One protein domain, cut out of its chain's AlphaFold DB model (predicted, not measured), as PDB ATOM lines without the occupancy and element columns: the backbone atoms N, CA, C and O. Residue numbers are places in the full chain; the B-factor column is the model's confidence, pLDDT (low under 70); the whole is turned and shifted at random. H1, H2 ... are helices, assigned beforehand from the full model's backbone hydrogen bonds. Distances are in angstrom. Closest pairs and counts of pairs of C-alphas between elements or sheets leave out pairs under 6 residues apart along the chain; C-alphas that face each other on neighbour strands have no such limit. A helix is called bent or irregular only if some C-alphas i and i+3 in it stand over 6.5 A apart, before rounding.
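AT A GLANCE: This is residues 7 to 149 of the 185 residues of the protein "zf-C3H1 domain-containing protein" of Ciona intestinalis (UniProt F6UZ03). Little here is regular: the longest helix, H4, crosses a bent row of H5, H3 and H6, while a loopy lobe extends away with tiny H1 and H2. Of 143 printed residues, 56 are in six named helices, H1 to H6 along the chain: all helix. It is only just compact, close to loose: radius of gyration of the C-alphas 17.4 A, spans 48 by 38 by 34 A.

IN THESE COORDINATES: Find C-alpha 73 at (17.835, -24.742, -37.917); H4 runs 22.1 A to residue 88. H5, residues 102 to 116, spans 20.6 A; H3 is residues 44 to 52. H6, residues 132 to 138, ends at (21.944, -23.300, -40.421). Look for H1 at residues 20 to 24, H2 at 37 to 40.

HOW THE PARTS SIT: H4 touches H3 about perpendicular, 77 degrees; closest C-alphas Leu 49 and Ala 80, 5.0 A. H3 touches H5 at a shallow tilt of 14 degrees, the same way; closest C-alphas Ala 44 and Thr 102, 6.0 A. H3 touches H6 at a shallow tilt of 23 degrees, opposite ways; closest C-alphas Asp 50 and Trp 135, 6.2 A. H1 and H2 are apart from H4. Every O i to N i+4 pair is within hydrogen-bond range in H1, H3, H4, H5 and H6; H2 is too short for one.

THE WHOLE: The farthest C-alphas, Val 94 and Ser 149, are 53.0 A apart. The printed part has no cut; H2 to H3 is a tight link, the others long. pLDDT is under 70 at residues 8, 90 to 99 and 120 to 149.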
ATOM      1  N   THR A   7      40.782 -21.881 -37.084       72.62
ATOM      2  CA  THR A   7      41.459 -21.344 -38.275       72.62
ATOM      3  C   THR A   7      40.677 -21.622 -39.561       72.62
ATOM      4  O   THR A   7      40.784 -20.863 -40.518       72.62
ATOM      5  N   PHE A   8      39.874 -22.688 -39.579       67.69
ATOM      6  CA  PHE A   8      39.049 -23.078 -40.720       67.69
ATOM      7  C   PHE A   8      37.550 -22.988 -40.396       67.69
ATOM      8  O   PHE A   8      36.742 -23.682 -41.014       67.69
ATOM      9  N   SER A   9      37.154 -22.159 -39.420       72.25
ATOM     10  CA  SER A   9      35.737 -21.923 -39.141       72.25
ATOM     11  C   SER A   9      35.087 -21.170 -40.295       72.25
ATOM     12  O   SER A   9      35.599 -20.165 -40.782       72.25
ATOM     13  N   HIS A  10      33.912 -21.636 -40.700       74.38
ATOM     14  CA  HIS A  10      33.151 -21.028 -41.786       74.38
ATOM     15  C   HIS A  10      32.096 -20.035 -41.260       74.38
ATOM     16  O   HIS A  10      31.432 -19.385 -42.058       74.38
ATOM     17  N   LYS A  11      31.914 -19.906 -39.933       80.19
ATOM     18  CA  LYS A  11      30.907 -19.004 -39.329       80.19
ATOM     19  C   LYS A  11      31.342 -17.533 -39.286       80.19
ATOM     20  O   LYS A  11      30.530 -16.670 -38.961       80.19
ATOM     21  N   ILE A  12      32.605 -17.235 -39.595       84.38
ATOM     22  CA  ILE A  12      33.092 -15.854 -39.685       84.38
ATOM     23  C   ILE A  12      32.385 -15.159 -40.851       84.38
ATOM     24  O   ILE A  12      32.366 -15.676 -41.968       84.38
ATOM     25  N   ASN A  13      31.815 -13.983 -40.589       82.94
ATOM     26  CA  ASN A  13      31.189 -13.166 -41.617       82.94
ATOM     27  C   ASN A  13      32.196 -12.092 -42.049       82.94
ATOM     28  O   ASN A  13      32.440 -11.164 -41.283       82.94
ATOM     29  N   PRO A  14      32.766 -12.163 -43.265       83.31
ATOM     30  CA  PRO A  14      33.778 -11.203 -43.701       83.31
ATOM     31  C   PRO A  14      33.225  -9.781 -43.887       83.31
ATOM     32  O   PRO A  14      34.001  -8.836 -43.989       83.31
ATOM     33  N   HIS A  15      31.900  -9.616 -43.939       83.88
ATOM     34  CA  HIS A  15      31.240  -8.318 -44.087       83.88
ATOM     35  C   HIS A  15      30.886  -7.660 -42.746       83.88
ATOM     36  O   HIS A  15      30.353  -6.552 -42.734       83.88
ATOM     37  N   GLN A  16      31.171  -8.318 -41.622       84.31
ATOM     38  CA  GLN A  16      30.866  -7.826 -40.284       84.31
ATOM     39  C   GLN A  16      32.148  -7.761 -39.457       84.31
ATOM     40  O   GLN A  16      32.952  -8.689 -39.449       84.31
ATOM     41  N   VAL A  17      32.351  -6.654 -38.746       88.94
ATOM     42  CA  VAL A  17      33.550  -6.479 -37.922       88.94
ATOM     43  C   VAL A  17      33.473  -7.276 -36.627       88.94
ATOM     44  O   VAL A  17      32.400  -7.429 -36.039       88.94
ATOM     45  N   LEU A  18      34.632  -7.740 -36.157       89.94
ATOM     46  CA  LEU A  18      34.759  -8.368 -34.848       89.94
ATOM     47  C   LEU A  18      34.576  -7.332 -33.734       89.94
ATOM     48  O   LEU A  18      35.021  -6.186 -33.834       89.94
ATOM     49  N   CYS A  19      33.932  -7.742 -32.646       91.38
ATOM     50  CA  CYS A  19      33.714  -6.889 -31.489       91.38
ATOM     51  C   CYS A  19      35.043  -6.596 -30.774       91.38
ATOM     52  O   CYS A  19      35.621  -7.475 -30.140       91.38
ATOM     53  N   ARG A  20      35.511  -5.340 -30.813       92.38
ATOM     54  CA  ARG A  20      36.761  -4.916 -30.148       92.38
ATOM     55  C   ARG A  20      36.786  -5.278 -28.660       92.38
ATOM     56  O   ARG A  20      37.804  -5.757 -28.174       92.38
ATOM     57  N   TYR A  21      35.671  -5.084 -27.955       92.06
ATOM     58  CA  TYR A  21      35.572  -5.375 -26.520       92.06
ATOM     59  C   TYR A  21      35.619  -6.871 -26.202       92.06
ATOM     60  O   TYR A  21      36.062  -7.242 -25.119       92.06
ATOM     61  N   ASP A  22      35.178  -7.714 -27.134       90.19
ATOM     62  CA  ASP A  22      35.267  -9.172 -27.020       90.19
ATOM     63  C   ASP A  22      36.685  -9.677 -27.308       90.19
ATOM     64  O   ASP A  22      37.146 -10.635 -26.701       90.19
ATOM     65  N   LEU A  23      37.420  -8.990 -28.191       86.75
ATOM     66  CA  LEU A  23      38.824  -9.299 -28.471       86.75
ATOM     67  C   LEU A  23      39.746  -8.970 -27.293       86.75
ATOM     68  O   LEU A  23      40.696  -9.704 -27.034       86.75
ATOM     69  N   THR A  24      39.494  -7.864 -26.591       88.75
ATOM     70  CA  THR A  24      40.334  -7.417 -25.467       88.75
ATOM     71  C   THR A  24      39.820  -7.869 -24.101       88.75
ATOM     72  O   THR A  24      40.480  -7.627 -23.093       88.75
ATOM     73  N   GLY A  25      38.626  -8.456 -24.027       88.94
ATOM     74  CA  GLY A  25      37.960  -8.747 -22.765       88.94
ATOM     75  C   GLY A  25      36.571  -9.344 -22.958       88.94
ATOM     76  O   GLY A  25      36.419 -10.382 -23.587       88.94
ATOM     77  N   LYS A  26      35.552  -8.717 -22.361       90.38
ATOM     78  CA  LYS A  26      34.163  -9.177 -22.442       90.38
ATOM     79  C   LYS A  26      33.250  -8.038 -22.875       90.38
ATOM     80  O   LYS A  26      33.164  -7.015 -22.194       90.38
ATOM     81  N   CYS A  27      32.519  -8.243 -23.966       92.50
ATOM     82  CA  CYS A  27      31.424  -7.358 -24.343       92.50
ATOM     83  C   CYS A  27      30.223  -7.567 -23.400       92.50
ATOM     84  O   CYS A  27      29.802  -8.698 -23.163       92.50
ATOM     85  N   ASN A  28      29.662  -6.481 -22.857       92.00
ATOM     86  CA  ASN A  28      28.475  -6.526 -21.987       92.00
ATOM     87  C   ASN A  28      27.201  -6.012 -22.677       92.00
ATOM     88  O   ASN A  28      26.122  -6.032 -22.079       92.00
ATOM     89  N   ASP A  29      27.312  -5.543 -23.919       90.69
ATOM     90  CA  ASP A  29      26.169  -5.063 -24.682       90.69
ATOM     91  C   ASP A  29      25.416  -6.239 -25.318       90.69
ATOM     92  O   ASP A  29      25.898  -6.905 -26.232       90.69
ATOM     93  N   LYS A  30      24.188  -6.468 -24.840       86.06
ATOM     94  CA  LYS A  30      23.296  -7.531 -25.331       86.06
ATOM     95  C   LYS A  30      22.798  -7.295 -26.758       86.06
ATOM     96  O   LYS A  30      22.244  -8.213 -27.354       86.06
ATOM     97  N   LYS A  31      22.913  -6.070 -27.277       90.19
ATOM     98  CA  LYS A  31      22.476  -5.675 -28.623       90.19
ATOM     99  C   LYS A  31      23.657  -5.284 -29.512       90.19
ATOM    100  O   LYS A  31      23.460  -4.602 -30.520       90.19
ATOM    101  N   CYS A  32      24.868  -5.708 -29.152       88.31
ATOM    102  CA  CYS A  32      26.056  -5.412 -29.929       88.31
ATOM    103  C   CYS A  32      25.925  -6.009 -31.339       88.31
ATOM    104  O   CYS A  32      25.679  -7.201 -31.508       88.31
ATOM    105  N   LYS A  33      26.078  -5.154 -32.354       88.38
ATOM    106  CA  LYS A  33      25.976  -5.533 -33.771       88.38
ATOM    107  C   LYS A  33      27.283  -6.089 -34.342       88.38
ATOM    108  O   LYS A  33      27.307  -6.499 -35.497       88.38
ATOM    109  N   ALA A  34      28.375  -6.050 -33.583       89.19
ATOM    110  CA  ALA A  34      29.647  -6.627 -33.999       89.19
ATOM    111  C   ALA A  34      29.658  -8.143 -33.749       89.19
ATOM    112  O   ALA A  34      28.891  -8.659 -32.937       89.19
ATOM    113  N   GLN A  35      30.524  -8.855 -34.459       89.06
ATOM    114  CA  GLN A  35      30.635 -10.306 -34.379       89.06
ATOM    115  C   GLN A  35      31.475 -10.716 -33.154       89.06
ATOM    116  O   GLN A  35      32.600 -10.235 -32.995       89.06
ATOM    117  N   HIS A  36      30.946 -11.589 -32.288       90.12
ATOM    118  CA  HIS A  36      31.658 -12.103 -31.106       90.12
ATOM    119  C   HIS A  36      32.277 -13.474 -31.383       90.12
ATOM    120  O   HIS A  36      31.797 -14.228 -32.234       90.12
ATOM    121  N   TRP A  37      33.300 -13.844 -30.610       84.75
ATOM    122  CA  TRP A  37      33.922 -15.171 -30.666       84.75
ATOM    123  C   TRP A  37      32.908 -16.295 -30.445       84.75
ATOM    124  O   TRP A  37      32.937 -17.302 -31.150       84.75
ATOM    125  N   ALA A  38      31.969 -16.099 -29.519       83.31
ATOM    126  CA  ALA A  38      30.896 -17.057 -29.251       83.31
ATOM    127  C   ALA A  38      30.012 -17.338 -30.482       83.31
ATOM    128  O   ALA A  38      29.507 -18.451 -30.624       83.31
ATOM    129  N   ASP A  39      29.864 -16.366 -31.388       81.38
ATOM    130  CA  ASP A  39      29.038 -16.503 -32.589       81.38
ATOM    131  C   ASP A  39      29.789 -17.228 -33.721       81.38
ATOM    132  O   ASP A  39      29.185 -17.972 -34.499       81.38
ATOM    133  N   ILE A  40      31.115 -17.051 -33.801       82.81
ATOM    134  CA  ILE A  40      31.970 -17.603 -34.873       82.81
ATOM    135  C   ILE A  40      32.567 -18.971 -34.567       82.81
ATOM    136  O   ILE A  40      33.030 -19.660 -35.483       82.81
ATOM    137  N   VAL A  41      32.580 -19.382 -33.302       84.88
ATOM    138  CA  VAL A  41      33.000 -20.729 -32.919       84.88
ATOM    139  C   VAL A  41      31.862 -21.700 -33.256       84.88
ATOM    140  O   VAL A  41      30.743 -21.536 -32.761       84.88
ATOM    141  N   PRO A  42      32.097 -22.705 -34.118       84.69
ATOM    142  CA  PRO A  42      31.086 -23.703 -34.406       84.69
ATOM    143  C   PRO A  42      30.934 -24.647 -33.212       84.69
ATOM    144  O   PRO A  42      31.904 -25.144 -32.641       84.69
ATOM    145  N   THR A  43      29.690 -24.904 -32.840       87.38
ATOM    146  CA  THR A  43      29.334 -25.917 -31.845       87.38
ATOM    147  C   THR A  43      29.516 -27.325 -32.420       87.38
ATOM    148  O   THR A  43      29.522 -27.516 -33.636       87.38
ATOM    149  N   ALA A  44      29.607 -28.341 -31.557       88.06
ATOM    150  CA  ALA A  44      29.743 -29.736 -31.993       88.06
ATOM    151  C   ALA A  44      28.634 -30.159 -32.976       88.06
ATOM    152  O   ALA A  44      28.920 -30.721 -34.028       88.06
ATOM    153  N   ASN A  45      27.380 -29.803 -32.685       89.25
ATOM    154  CA  ASN A  45      26.240 -30.145 -33.539       89.25
ATOM    155  C   ASN A  45      26.297 -29.441 -34.902       89.25
ATOM    156  O   ASN A  45      25.901 -30.027 -35.906       89.25
ATOM    157  N   GLU A  46      26.818 -28.212 -34.962       88.00
ATOM    158  CA  GLU A  46      27.041 -27.509 -36.231       88.00
ATOM    159  C   GLU A  46      28.131 -28.190 -37.063       88.00
ATOM    160  O   GLU A  46      27.963 -28.346 -38.270       88.00
ATOM    161  N   ILE A  47      29.211 -28.661 -36.426       88.25
ATOM    162  CA  ILE A  47      30.256 -29.449 -37.098       88.25
ATOM    163  C   ILE A  47      29.668 -30.763 -37.626       88.25
ATOM    164  O   ILE A  47      29.925 -31.146 -38.765       88.25
ATOM    165  N   TYR A  48      28.848 -31.454 -36.833       89.94
ATOM    166  CA  TYR A  48      28.207 -32.701 -37.253       89.94
ATOM    167  C   TYR A  48      27.251 -32.496 -38.424       89.94
ATOM    168  O   TYR A  48      27.277 -33.280 -39.373       89.94
ATOM    169  N   LEU A  49      26.442 -31.436 -38.383       88.88
ATOM    170  CA  LEU A  49      25.553 -31.068 -39.479       88.88
ATOM    171  C   LEU A  49      26.351 -30.760 -40.752       88.88
ATOM    172  O   LEU A  49      25.990 -31.239 -41.826       88.88
ATOM    173  N   ASP A  50      27.449 -30.011 -40.630       85.88
ATOM    174  CA  ASP A  50      28.333 -29.696 -41.752       85.88
ATOM    175  C   ASP A  50      28.920 -30.963 -42.383       85.88
ATOM    176  O   ASP A  50      28.822 -31.153 -43.593       85.88
ATOM    177  N   LEU A  51      29.448 -31.883 -41.575       87.06
ATOM    178  CA  LEU A  51      29.985 -33.155 -42.060       87.06
ATOM    179  C   LEU A  51      28.898 -34.028 -42.710       87.06
ATOM    180  O   LEU A  51      29.093 -34.549 -43.807       87.06
ATOM    181  N   LEU A  52      27.729 -34.158 -42.083       88.00
ATOM    182  CA  LEU A  52      26.616 -34.952 -42.618       88.00
ATOM    183  C   LEU A  52      26.021 -34.362 -43.904       88.00
ATOM    184  O   LEU A  52      25.474 -35.108 -44.715       88.00
ATOM    185  N   SER A  53      26.174 -33.057 -44.145       85.75
ATOM    186  CA  SER A  53      25.707 -32.405 -45.376       85.75
ATOM    187  C   SER A  53      26.386 -32.936 -46.649       85.75
ATOM    188  O   SER A  53      25.804 -32.849 -47.735       85.75
ATOM    189  N   TYR A  54      27.576 -33.541 -46.529       83.25
ATOM    190  CA  TYR A  54      28.273 -34.199 -47.642       83.25
ATOM    191  C   TYR A  54      27.631 -35.535 -48.040       83.25
ATOM    192  O   TYR A  54      27.847 -36.012 -49.153       83.25
ATOM    193  N   CYS A  55      26.827 -36.142 -47.162       85.88
ATOM    194  CA  CYS A  55      26.094 -37.373 -47.440       85.88
ATOM    195  C   CYS A  55      24.681 -37.308 -46.825       85.88
ATOM    196  O   CYS A  55      24.423 -37.933 -45.791       85.88
ATOM    197  N   PRO A  56      23.736 -36.582 -47.463       85.62
ATOM    198  CA  PRO A  56      22.400 -36.337 -46.908       85.62
ATOM    199  C   PRO A  56      21.600 -37.603 -46.576       85.62
ATOM    200  O   PRO A  56      20.741 -37.572 -45.705       85.62
ATOM    201  N   SER A  57      21.901 -38.742 -47.207       87.25
ATOM    202  CA  SER A  57      21.268 -40.035 -46.901       87.25
ATOM    203  C   SER A  57      21.508 -40.525 -45.469       87.25
ATOM    204  O   SER A  57      20.736 -41.340 -44.957       87.25
ATOM    205  N   LEU A  58      22.587 -40.061 -44.830       88.88
ATOM    206  CA  LEU A  58      22.921 -40.374 -43.440       88.88
ATOM    207  C   LEU A  58      22.236 -39.427 -42.445       88.88
ATOM    208  O   LEU A  58      22.077 -39.786 -41.278       88.88
ATOM    209  N   LEU A  59      21.811 -38.248 -42.902       90.19
ATOM    210  CA  LEU A  59      21.164 -37.231 -42.085       90.19
ATOM    211  C   LEU A  59      19.657 -37.490 -42.028       90.19
ATOM    212  O   LEU A  59      18.910 -37.163 -42.952       90.19
ATOM    213  N   LYS A  60      19.205 -38.088 -40.924       89.88
ATOM    214  CA  LYS A  60      17.791 -38.420 -40.717       89.88
ATOM    215  C   LYS A  60      17.268 -37.814 -39.428       89.88
ATOM    216  O   LYS A  60      17.966 -37.803 -38.409       89.88
ATOM    217  N   LYS A  61      16.013 -37.382 -39.466       89.62
ATOM    218  CA  LYS A  61      15.266 -36.977 -38.277       89.62
ATOM    219  C   LYS A  61      15.018 -38.185 -37.361       89.62
ATOM    220  O   LYS A  61      15.310 -39.331 -37.716       89.62
ATOM    221  N   SER A  62      14.510 -37.929 -36.160       84.88
ATOM    222  CA  SER A  62      14.192 -38.965 -35.167       84.88
ATOM    223  C   SER A  62      13.129 -39.959 -35.650       84.88
ATOM    224  O   SER A  62      13.194 -41.135 -35.307       84.88
ATOM    225  N   ASP A  63      12.208 -39.518 -36.507       85.44
ATOM    226  CA  ASP A  63      11.185 -40.344 -37.165       85.44
ATOM    227  C   ASP A  63      11.721 -41.165 -38.359       85.44
ATOM    228  O   ASP A  63      10.975 -41.903 -39.000       85.44
ATOM    229  N   GLY A  64      13.016 -41.047 -38.678       81.81
ATOM    230  CA  GLY A  64      13.657 -41.721 -39.806       81.81
ATOM    231  C   GLY A  64      13.444 -41.045 -41.164       81.81
ATOM    232  O   GLY A  64      14.000 -41.520 -42.161       81.81
ATOM    233  N   SER A  65      12.697 -39.938 -41.222       86.56
ATOM    234  CA  SER A  65      12.524 -39.146 -42.439       86.56
ATOM    235  C   SER A  65      13.805 -38.383 -42.801       86.56
ATOM    236  O   SER A  65      14.663 -38.101 -41.957       86.56
ATOM    237  N   SER A  66      13.966 -38.083 -44.092       84.44
ATOM    238  CA  SER A  66      15.087 -37.266 -44.572       84.44
ATOM    239  C   SER A  66      14.850 -35.796 -44.234       84.44
ATOM    240  O   SER A  66      13.711 -35.328 -44.241       84.44
ATOM    241  N   VAL A  67      15.925 -35.063 -43.954       85.12
ATOM    242  CA  VAL A  67      15.836 -33.612 -43.764       85.12
ATOM    243  C   VAL A  67      15.614 -32.889 -45.093       85.12
ATOM    244  O   VAL A  67      16.092 -33.323 -46.143       85.12
ATOM    245  N   SER A  68      14.900 -31.773 -45.035       81.69
ATOM    246  CA  SER A  68      14.652 -30.868 -46.152       81.69
ATOM    247  C   SER A  68      15.327 -29.521 -45.908       81.69
ATOM    248  O   SER A  68      15.505 -29.091 -44.770       81.69
ATOM    249  N   SER A  69      15.635 -28.800 -46.984       74.12
ATOM    250  CA  SER A  69      16.107 -27.411 -46.927       74.12
ATOM    251  C   SER A  69      15.075 -26.433 -46.345       74.12
ATOM    252  O   SER A  69      15.401 -25.286 -46.066       74.12
ATOM    253  N   SER A  70      13.818 -26.851 -46.197       80.06
ATOM    254  CA  SER A  70      12.767 -26.044 -45.564       80.06
ATOM    255  C   SER A  70      12.689 -26.229 -44.045       80.06
ATOM    256  O   SER A  70      11.916 -25.530 -43.398       80.06
ATOM    257  N   ASP A  71      13.438 -27.179 -43.477       85.19
ATOM    258  CA  ASP A  71      13.410 -27.439 -42.039       85.19
ATOM    259  C   ASP A  71      14.142 -26.342 -41.253       85.19
ATOM    260  O   ASP A  71      15.195 -25.849 -41.665       85.19
ATOM    261  N   SER A  72      13.602 -25.996 -40.082       87.38
ATOM    262  CA  SER A  72      14.217 -25.024 -39.174       87.38
ATOM    263  C   SER A  72      15.609 -25.469 -38.721       87.38
ATOM    264  O   SER A  72      15.884 -26.660 -38.548       87.38
ATOM    265  N   ARG A  73      16.477 -24.497 -38.423       85.25
ATOM    266  CA  ARG A  73      17.835 -24.742 -37.917       85.25
ATOM    267  C   ARG A  73      17.861 -25.666 -36.698       85.25
ATOM    268  O   ARG A  73      18.711 -26.554 -36.652       85.25
ATOM    269  N   GLU A  74      16.957 -25.496 -35.728       88.75
ATOM    270  CA  GLU A  74      16.945 -26.369 -34.544       88.75
ATOM    271  C   GLU A  74      16.663 -27.829 -34.917       88.75
ATOM    272  O   GLU A  74      17.290 -28.737 -34.374       88.75
ATOM    273  N   VAL A  75      15.775 -28.053 -35.891       89.94
ATOM    274  CA  VAL A  75      15.437 -29.390 -36.395       89.94
ATOM    275  C   VAL A  75      16.640 -30.018 -37.091       89.94
ATOM    276  O   VAL A  75      16.931 -31.190 -36.861       89.94
ATOM    277  N   LEU A  76      17.376 -29.248 -37.898       89.50
ATOM    278  CA  LEU A  76      18.580 -29.727 -38.580       89.50
ATOM    279  C   LEU A  76      19.694 -30.094 -37.593       89.50
ATOM    280  O   LEU A  76      20.293 -31.162 -37.715       89.50
ATOM    281  N   LEU A  77      19.943 -29.247 -36.592       90.38
ATOM    282  CA  LEU A  77      20.939 -29.520 -35.553       90.38
ATOM    283  C   LEU A  77      20.559 -30.747 -34.722       90.38
ATOM    284  O   LEU A  77      21.420 -31.578 -34.433       90.38
ATOM    285  N   LYS A  78      19.271 -30.896 -34.390       91.12
ATOM    286  CA  LYS A  78      18.778 -32.066 -33.661       91.12
ATOM    287  C   LYS A  78      18.893 -33.344 -34.489       91.12
ATOM    288  O   LYS A  78      19.361 -34.360 -33.990       91.12
ATOM    289  N   ALA A  79      18.534 -33.285 -35.769       91.62
ATOM    290  CA  ALA A  79      18.683 -34.412 -36.683       91.62
ATOM    291  C   ALA A  79      20.153 -34.822 -36.858       91.62
ATOM    292  O   ALA A  79      20.442 -36.015 -36.959       91.62
ATOM    293  N   ALA A  80      21.085 -33.864 -36.874       91.12
ATOM    294  CA  ALA A  80      22.516 -34.147 -36.919       91.12
ATOM    295  C   ALA A  80      22.989 -34.863 -35.649       91.12
ATOM    296  O   ALA A  80      23.629 -35.908 -35.752       91.12
ATOM    297  N   GLU A  81      22.617 -34.357 -34.472       90.81
ATOM    298  CA  GLU A  81      22.910 -34.996 -33.182       90.81
ATOM    299  C   GLU A  81      22.369 -36.435 -33.130       90.81
ATOM    300  O   GLU A  81      23.118 -37.377 -32.867       90.81
ATOM    301  N   ASP A  82      21.092 -36.629 -33.470       90.19
ATOM    302  CA  ASP A  82      20.452 -37.948 -33.460       90.19
ATOM    303  C   ASP A  82      21.092 -38.895 -34.492       90.19
ATOM    304  O   ASP A  82      21.231 -40.097 -34.254       90.19
ATOM    305  N   SER A  83      21.516 -38.369 -35.645       90.81
ATOM    306  CA  SER A  83      22.234 -39.144 -36.664       90.81
ATOM    307  C   SER A  83      23.602 -39.590 -36.170       90.81
ATOM    308  O   SER A  83      23.950 -40.756 -36.350       90.81
ATOM    309  N   VAL A  84      24.352 -38.713 -35.508       90.81
ATOM    310  CA  VAL A  84      25.644 -39.064 -34.908       90.81
ATOM    311  C   VAL A  84      25.465 -40.118 -33.824       90.81
ATOM    312  O   VAL A  84      26.184 -41.115 -33.849       90.81
ATOM    313  N   HIS A  85      24.470 -39.972 -32.949       87.62
ATOM    314  CA  HIS A  85      24.184 -40.966 -31.914       87.62
ATOM    315  C   HIS A  85      23.905 -42.354 -32.515       87.62
ATOM    316  O   HIS A  85      24.421 -43.361 -32.032       87.62
ATOM    317  N   ARG A  86      23.133 -42.424 -33.609       87.62
ATOM    318  CA  ARG A  86      22.849 -43.687 -34.315       87.62
ATOM    319  C   ARG A  86      24.061 -44.272 -35.042       87.62
ATOM    320  O   ARG A  86      24.200 -45.488 -35.083       87.62
ATOM    321  N   LEU A  87      24.892 -43.434 -35.664       88.00
ATOM    322  CA  LEU A  87      25.994 -43.876 -36.532       88.00
ATOM    323  C   LEU A  87      27.276 -44.187 -35.760       88.00
ATOM    324  O   LEU A  87      27.975 -45.141 -36.086       88.00
ATOM    325  N   CYS A  88      27.589 -43.364 -34.763       83.88
ATOM    326  CA  CYS A  88      28.805 -43.468 -33.964       83.88
ATOM    327  C   CYS A  88      28.585 -44.270 -32.676       83.88
ATOM    328  O   CYS A  88      29.546 -44.520 -31.958       83.88
ATOM    329  N   GLY A  89      27.342 -44.686 -32.395       70.31
ATOM    330  CA  GLY A  89      27.022 -45.596 -31.300       70.31
ATOM    331  C   GLY A  89      27.467 -45.072 -29.941       70.31
ATOM    332  O   GLY A  89      27.986 -45.848 -29.145       70.31
ATOM    333  N   SER A  90      27.313 -43.766 -29.681       57.44
ATOM    334  CA  SER A  90      27.618 -43.208 -28.367       57.44
ATOM    335  C   SER A  90      26.614 -43.763 -27.361       57.44
ATOM    336  O   SER A  90      25.588 -43.146 -27.090       57.44
ATOM    337  N   GLU A  91      26.891 -44.944 -26.814       49.09
ATOM    338  CA  GLU A  91      26.312 -45.336 -25.543       49.09
ATOM    339  C   GLU A  91      26.582 -44.175 -24.590       49.09
ATOM    340  O   GLU A  91      27.710 -43.707 -24.426       49.09
ATOM    341  N   ILE A  92      25.508 -43.616 -24.052       50.16
ATOM    342  CA  ILE A  92      25.569 -42.622 -22.996       50.16
ATOM    343  C   ILE A  92      26.457 -43.243 -21.919       50.16
ATOM    344  O   ILE A  92      26.096 -44.278 -21.355       50.16
ATOM    345  N   SER A  93      27.639 -42.665 -21.657       45.16
ATOM    346  CA  SER A  93      28.419 -43.116 -20.507       45.16
ATOM    347  C   SER A  93      27.496 -43.051 -19.294       45.16
ATOM    348  O   SER A  93      26.670 -42.144 -19.194       45.16
ATOM    349  N   VAL A  94      27.649 -43.976 -18.352       48.75
ATOM    350  CA  VAL A  94      26.858 -44.087 -17.108       48.75
ATOM    351  C   VAL A  94      26.790 -42.759 -16.302       48.75
ATOM    352  O   VAL A  94      26.020 -42.631 -15.359       48.75
ATOM    353  N   SER A  95      27.554 -41.735 -16.709       54.81
ATOM    354  CA  SER A  95      27.629 -40.377 -16.158       54.81
ATOM    355  C   SER A  95      26.973 -39.256 -16.997       54.81
ATOM    356  O   SER A  95      27.103 -38.084 -16.643       54.81
ATOM    357  N   GLY A  96      26.299 -39.562 -18.113       53.59
ATOM    358  CA  GLY A  96      25.630 -38.564 -18.966       53.59
ATOM    359  C   GLY A  96      26.563 -37.749 -19.876       53.59
ATOM    360  O   GLY A  96      26.121 -36.778 -20.487       53.59
ATOM    361  N   ARG A  97      27.848 -38.121 -19.982       54.41
ATOM    362  CA  ARG A  97      28.818 -37.501 -20.904       54.41
ATOM    363  C   ARG A  97      29.056 -38.375 -22.143       54.41
ATOM    364  O   ARG A  97      29.072 -39.601 -21.996       54.41
ATOM    365  N   PRO A  98      29.271 -37.784 -23.333       59.00
ATOM    366  CA  PRO A  98      29.681 -38.543 -24.511       59.00
ATOM    367  C   PRO A  98      31.021 -39.236 -24.239       59.00
ATOM    368  O   PRO A  98      31.915 -38.651 -23.630       59.00
ATOM    369  N   ILE A  99      31.140 -40.497 -24.663       67.00
ATOM    370  CA  ILE A  99      32.352 -41.311 -24.463       67.00
ATOM    371  C   ILE A  99      33.536 -40.746 -25.268       67.00
ATOM    372  O   ILE A  99      34.682 -40.891 -24.857       67.00
ATOM    373  N   MET A 100      33.253 -40.077 -26.389       76.00
ATOM    374  CA  MET A 100      34.244 -39.536 -27.319       76.00
ATOM    375  C   MET A 100      34.180 -38.007 -27.365       76.00
ATOM    376  O   MET A 100      33.108 -37.409 -27.250       76.00
ATOM    377  N   SER A 101      35.332 -37.371 -27.568       86.94
ATOM    378  CA  SER A 101      35.424 -35.934 -27.837       86.94
ATOM    379  C   SER A 101      34.799 -35.571 -29.191       86.94
ATOM    380  O   SER A 101      34.597 -36.428 -30.058       86.94
ATOM    381  N   THR A 102      34.516 -34.281 -29.401       86.94
ATOM    382  CA  THR A 102      34.001 -33.776 -30.685       86.94
ATOM    383  C   THR A 102      34.935 -34.127 -31.840       86.94
ATOM    384  O   THR A 102      34.472 -34.582 -32.879       86.94
ATOM    385  N   GLU A 103      36.248 -33.976 -31.648       87.88
ATOM    386  CA  GLU A 103      37.252 -34.283 -32.671       87.88
ATOM    387  C   GLU A 103      37.220 -35.769 -33.054       87.88
ATOM    388  O   GLU A 103      37.116 -36.107 -34.232       87.88
ATOM    389  N   GLU A 104      37.250 -36.667 -32.067       87.44
ATOM    390  CA  GLU A 104      37.221 -38.117 -32.299       87.44
ATOM    391  C   GLU A 104      35.917 -38.550 -32.979       87.44
ATOM    392  O   GLU A 104      35.932 -39.352 -33.918       87.44
ATOM    393  N   THR A 105      34.791 -37.978 -32.549       89.25
ATOM    394  CA  THR A 105      33.475 -38.226 -33.148       89.25
ATOM    395  C   THR A 105      33.441 -37.759 -34.601       89.25
ATOM    396  O   THR A 105      32.984 -38.490 -35.478       89.25
ATOM    397  N   SER A 106      33.976 -36.572 -34.892       88.75
ATOM    398  CA  SER A 106      34.073 -36.046 -36.252       88.75
ATOM    399  C   SER A 106      34.977 -36.900 -37.146       88.75
ATOM    400  O   SER A 106      34.622 -37.148 -38.297       88.75
ATOM    401  N   ILE A 107      36.103 -37.403 -36.634       87.62
ATOM    402  CA  ILE A 107      36.993 -38.313 -37.377       87.62
ATOM    403  C   ILE A 107      36.261 -39.614 -37.732       87.62
ATOM    404  O   ILE A 107      36.294 -40.051 -38.889       87.62
ATOM    405  N   LEU A 108      35.562 -40.216 -36.766       88.25
ATOM    406  CA  LEU A 108      34.764 -41.418 -37.004       88.25
ATOM    407  C   LEU A 108      33.660 -41.146 -38.033       88.25
ATOM    408  O   LEU A 108      33.514 -41.902 -38.994       88.25
ATOM    409  N   LEU A 109      32.944 -40.034 -37.891       89.19
ATOM    410  CA  LEU A 109      31.887 -39.624 -38.807       89.19
ATOM    411  C   LEU A 109      32.404 -39.457 -40.245       89.19
ATOM    412  O   LEU A 109      31.779 -39.964 -41.176       89.19
ATOM    413  N   ILE A 110      33.572 -38.836 -40.436       87.62
ATOM    414  CA  ILE A 110      34.231 -38.721 -41.748       87.62
ATOM    415  C   ILE A 110      34.508 -40.107 -42.343       87.62
ATOM    416  O   ILE A 110      34.267 -40.332 -43.530       87.62
ATOM    417  N   SER A 111      34.989 -41.058 -41.537       86.75
ATOM    418  CA  SER A 111      35.241 -42.428 -42.008       86.75
ATOM    419  C   SER A 111      33.955 -43.130 -42.469       86.75
ATOM    420  O   SER A 111      33.950 -43.787 -43.515       86.75
ATOM    421  N   ILE A 112      32.848 -42.923 -41.748       89.00
ATOM    422  CA  ILE A 112      31.525 -43.467 -42.075       89.00
ATOM    423  C   ILE A 112      30.996 -42.843 -43.368       89.00
ATOM    424  O   ILE A 112      30.553 -43.572 -44.258       89.00
ATOM    425  N   ILE A 113      31.086 -41.519 -43.506       87.56
ATOM    426  CA  ILE A 113      30.674 -40.788 -44.712       87.56
ATOM    427  C   ILE A 113      31.456 -41.284 -45.928       87.56
ATOM    428  O   ILE A 113      30.859 -41.639 -46.942       87.56
ATOM    429  N   ASN A 114      32.781 -41.384 -45.822       85.25
ATOM    430  CA  ASN A 114      33.623 -41.863 -46.919       85.25
ATOM    431  C   ASN A 114      33.256 -43.286 -47.350       85.25
ATOM    432  O   ASN A 114      33.220 -43.580 -48.546       85.25
ATOM    433  N   ARG A 115      32.942 -44.161 -46.386       85.81
ATOM    434  CA  ARG A 115      32.463 -45.518 -46.666       85.81
ATOM    435  C   ARG A 115      31.100 -45.508 -47.360       85.81
ATOM    436  O   ARG A 115      30.915 -46.265 -48.308       85.81
ATOM    437  N   ALA A 116      30.169 -44.664 -46.915       86.44
ATOM    438  CA  ALA A 116      28.837 -44.536 -47.509       86.44
ATOM    439  C   ALA A 116      28.884 -43.986 -48.944       86.44
ATOM    440  O   ALA A 116      28.120 -44.429 -49.796       86.44
ATOM    441  N   LEU A 117      29.816 -43.074 -49.226       83.69
ATOM    442  CA  LEU A 117      30.052 -42.525 -50.562       83.69
ATOM    443  C   LEU A 117      30.807 -43.491 -51.495       83.69
ATOM    444  O   LEU A 117      30.965 -43.200 -52.677       83.69
ATOM    445  N   GLY A 118      31.277 -44.639 -50.991       78.56
ATOM    446  CA  GLY A 118      32.032 -45.613 -51.782       78.56
ATOM    447  C   GLY A 118      33.422 -45.126 -52.210       78.56
ATOM    448  O   GLY A 118      34.000 -45.679 -53.150       78.56
ATOM    449  N   SER A 119      33.969 -44.106 -51.541       71.25
ATOM    450  CA  SER A 119      35.281 -43.538 -51.851       71.25
ATOM    451  C   SER A 119      36.383 -44.586 -51.652       71.25
ATOM    452  O   SER A 119      36.599 -45.072 -50.540       71.25
ATOM    453  N   LYS A 120      37.102 -44.937 -52.726       59.06
ATOM    454  CA  LYS A 120      38.281 -45.817 -52.661       59.06
ATOM    455  C   LYS A 120      39.512 -45.008 -52.240       59.06
ATOM    456  O   LYS A 120      39.701 -43.884 -52.691       59.06
ATOM    457  N   GLN A 121      40.326 -45.579 -51.358       51.56
ATOM    458  CA  GLN A 121      41.571 -44.977 -50.864       51.56
ATOM    459  C   GLN A 121      42.609 -44.750 -51.990       51.56
ATOM    460  O   GLN A 121      42.573 -45.487 -52.979       51.56
ATOM    461  N   PRO A 122      43.560 -43.797 -51.837       56.34
ATOM    462  CA  PRO A 122      43.829 -42.991 -50.644       56.34
ATOM    463  C   PRO A 122      43.043 -41.674 -50.629       56.34
ATOM    464  O   PRO A 122      42.916 -40.997 -51.640       56.34
ATOM    465  N   HIS A 123      42.516 -41.368 -49.440       57.03
ATOM    466  CA  HIS A 123      41.690 -40.228 -49.024       57.03
ATOM    467  C   HIS A 123      41.719 -39.008 -49.958       57.03
ATOM    468  O   HIS A 123      42.476 -38.059 -49.758       57.03
ATOM    469  N   THR A 124      40.861 -39.040 -50.977       52.66
ATOM    470  CA  THR A 124      40.767 -37.978 -51.969       52.66
ATOM    471  C   THR A 124      40.214 -36.722 -51.313       52.66
ATOM    472  O   THR A 124      39.058 -36.672 -50.893       52.66
ATOM    473  N   ILE A 125      41.054 -35.693 -51.267       55.06
ATOM    474  CA  ILE A 125      40.647 -34.292 -51.294       55.06
ATOM    475  C   ILE A 125      39.597 -34.117 -52.396       55.06
ATOM    476  O   ILE A 125      39.917 -34.006 -53.577       55.06
ATOM    477  N   THR A 126      38.314 -34.169 -52.047       53.25
ATOM    478  CA  THR A 126      37.282 -33.837 -53.024       53.25
ATOM    479  C   THR A 126      37.186 -32.319 -53.066       53.25
ATOM    480  O   THR A 126      36.829 -31.679 -52.084       53.25
ATOM    481  N   PHE A 127      37.499 -31.724 -54.217       54.28
ATOM    482  CA  PHE A 127      37.250 -30.301 -54.490       54.28
ATOM    483  C   PHE A 127      35.758 -30.006 -54.702       54.28
ATOM    484  O   PHE A 127      35.389 -28.963 -55.240       54.28
ATOM    485  N   ASN A 128      34.884 -30.943 -54.325       55.78
ATOM    486  CA  ASN A 128      33.456 -30.769 -54.470       55.78
ATOM    487  C   ASN A 128      33.029 -29.595 -53.603       55.78
ATOM    488  O   ASN A 128      33.286 -29.548 -52.398       55.78
ATOM    489  N   ARG A 129      32.371 -28.634 -54.251       55.03
ATOM    490  CA  ARG A 129      31.777 -27.494 -53.570       55.03
ATOM    491  C   ARG A 129      30.859 -28.036 -52.476       55.03
ATOM    492  O   ARG A 129      29.980 -28.848 -52.763       55.03
ATOM    493  N   ARG A 130      31.082 -27.584 -51.240       58.94
ATOM    494  CA  ARG A 130      30.225 -27.885 -50.085       58.94
ATOM    495  C   ARG A 130      28.760 -27.729 -50.496       58.94
ATOM    496  O   ARG A 130      28.438 -26.758 -51.190       58.94
ATOM    497  N   SER A 131      27.890 -28.659 -50.092       56.47
ATOM    498  CA  SER A 131      26.447 -28.544 -50.327       56.47
ATOM    499  C   SER A 131      25.933 -27.337 -49.534       56.47
ATOM    500  O   SER A 131      25.586 -27.391 -48.358       56.47
ATOM    501  N   SER A 132      25.987 -26.172 -50.178       54.56
ATOM    502  CA  SER A 132      25.894 -24.884 -49.498       54.56
ATOM    503  C   SER A 132      24.534 -24.660 -48.851       54.56
ATOM    504  O   SER A 132      24.432 -23.852 -47.945       54.56
ATOM    505  N   GLN A 133      23.505 -25.385 -49.285       56.47
ATOM    506  CA  GLN A 133      22.126 -25.154 -48.878       56.47
ATOM    507  C   GLN A 133      21.921 -25.402 -47.379       56.47
ATOM    508  O   GLN A 133      21.551 -24.473 -46.671       56.47
ATOM    509  N   LEU A 134      22.221 -26.598 -46.860       56.25
ATOM    510  CA  LEU A 134      21.937 -26.936 -45.453       56.25
ATOM    511  C   LEU A 134      22.791 -26.129 -44.466       56.25
ATOM    512  O   LEU A 134      22.303 -25.700 -43.421       56.25
ATOM    513  N   TRP A 135      24.045 -25.859 -44.831       56.84
ATOM    514  CA  TRP A 135      24.939 -25.031 -44.030       56.84
ATOM    515  C   TRP A 135      24.531 -23.545 -44.050       56.84
ATOM    516  O   TRP A 135      24.467 -22.920 -42.993       56.84
ATOM    517  N   GLN A 136      24.158 -22.981 -45.208       60.31
ATOM    518  CA  GLN A 136      23.647 -21.601 -45.298       60.31
ATOM    519  C   GLN A 136      22.347 -21.413 -44.505       60.31
ATOM    520  O   GLN A 136      22.198 -20.398 -43.824       60.31
ATOM    521  N   ILE A 137      21.450 -22.406 -44.538       54.25
ATOM    522  CA  ILE A 137      20.212 -22.423 -43.740       54.25
ATOM    523  C   ILE A 137      20.541 -22.437 -42.244       54.25
ATOM    524  O   ILE A 137      19.970 -21.664 -41.478       54.25
ATOM    525  N   SER A 138      21.513 -23.254 -41.823       54.25
ATOM    526  CA  SER A 138      21.944 -23.300 -40.421       54.25
ATOM    527  C   SER A 138      22.594 -22.007 -39.920       54.25
ATOM    528  O   SER A 138      22.614 -21.775 -38.718       54.25
ATOM    529  N   ASN A 139      23.090 -21.144 -40.807       56.00
ATOM    530  CA  ASN A 139      23.713 -19.877 -40.424       56.00
ATOM    531  C   ASN A 139      22.808 -18.661 -40.628       56.00
ATOM    532  O   ASN A 139      23.300 -17.539 -40.533       56.00
ATOM    533  N   ASN A 140      21.508 -18.852 -40.905       53.53
ATOM    534  CA  ASN A 140      20.576 -17.753 -41.188       53.53
ATOM    535  C   ASN A 140      21.129 -16.768 -42.239       53.53
ATOM    536  O   ASN A 140      20.853 -15.575 -42.196       53.53
ATOM    537  N   MET A 141      21.893 -17.254 -43.223       47.09
ATOM    538  CA  MET A 141      22.429 -16.423 -44.312       47.09
ATOM    539  C   MET A 141      21.362 -16.123 -45.385       47.09
ATOM    540  O   MET A 141      21.675 -15.921 -46.559       47.09
ATOM    541  N   ASN A 142      20.082 -16.105 -45.002       37.31
ATOM    542  CA  ASN A 142      19.007 -15.634 -45.859       37.31
ATOM    543  C   ASN A 142      19.020 -14.107 -45.825       37.31
ATOM    544  O   ASN A 142      18.689 -13.529 -44.801       37.31
ATOM    545  N   LYS A 143      19.428 -13.504 -46.951       39.81
ATOM    546  CA  LYS A 143      19.199 -12.110 -47.379       39.81
ATOM    547  C   LYS A 143      18.291 -11.291 -46.445       39.81
ATOM    548  O   LYS A 143      17.125 -11.064 -46.750       39.81
ATOM    549  N   GLU A 144      18.857 -10.762 -45.378       34.91
ATOM    550  CA  GLU A 144      18.496  -9.429 -44.938       34.91
ATOM    551  C   GLU A 144      19.686  -8.573 -45.357       34.91
ATOM    552  O   GLU A 144      20.765  -8.645 -44.763       34.91
ATOM    553  N   GLU A 145      19.520  -7.837 -46.462       39.84
ATOM    554  CA  GLU A 145      20.249  -6.586 -46.668       39.84
ATOM    555  C   GLU A 145      19.960  -5.743 -45.431       39.84
ATOM    556  O   GLU A 145      18.959  -5.041 -45.334       39.84
ATOM    557  N   SER A 146      20.782  -5.928 -44.410       37.59
ATOM    558  CA  SER A 146      20.779  -5.044 -43.271       37.59
ATOM    559  C   SER A 146      21.365  -3.735 -43.772       37.59
ATOM    560  O   SER A 146      22.420  -3.728 -44.411       37.59
ATOM    561  N   ASP A 147      20.654  -2.644 -43.493       34.53
ATOM    562  CA  ASP A 147      21.079  -1.251 -43.648       34.53
ATOM    563  C   ASP A 147      22.308  -0.962 -42.765       34.53
ATOM    564  O   ASP A 147      22.295  -0.142 -41.841       34.53
ATOM    565  N   ILE A 148      23.393  -1.695 -42.988       42.59
ATOM    566  CA  ILE A 148      24.682  -1.448 -42.385       42.59
ATOM    567  C   ILE A 148      25.314  -0.398 -43.284       42.59
ATOM    568  O   ILE A 148      25.853  -0.696 -44.350       42.59
ATOM    569  N   SER A 149      25.187   0.854 -42.840       46.75
ATOM    570  CA  SER A 149      26.049   1.961 -43.254       46.75
ATOM    571  C   SER A 149      27.454   1.429 -43.549       46.75
ATOM    572  O   SER A 149      27.983   0.704 -42.697       46.75
TER     573      SER A 149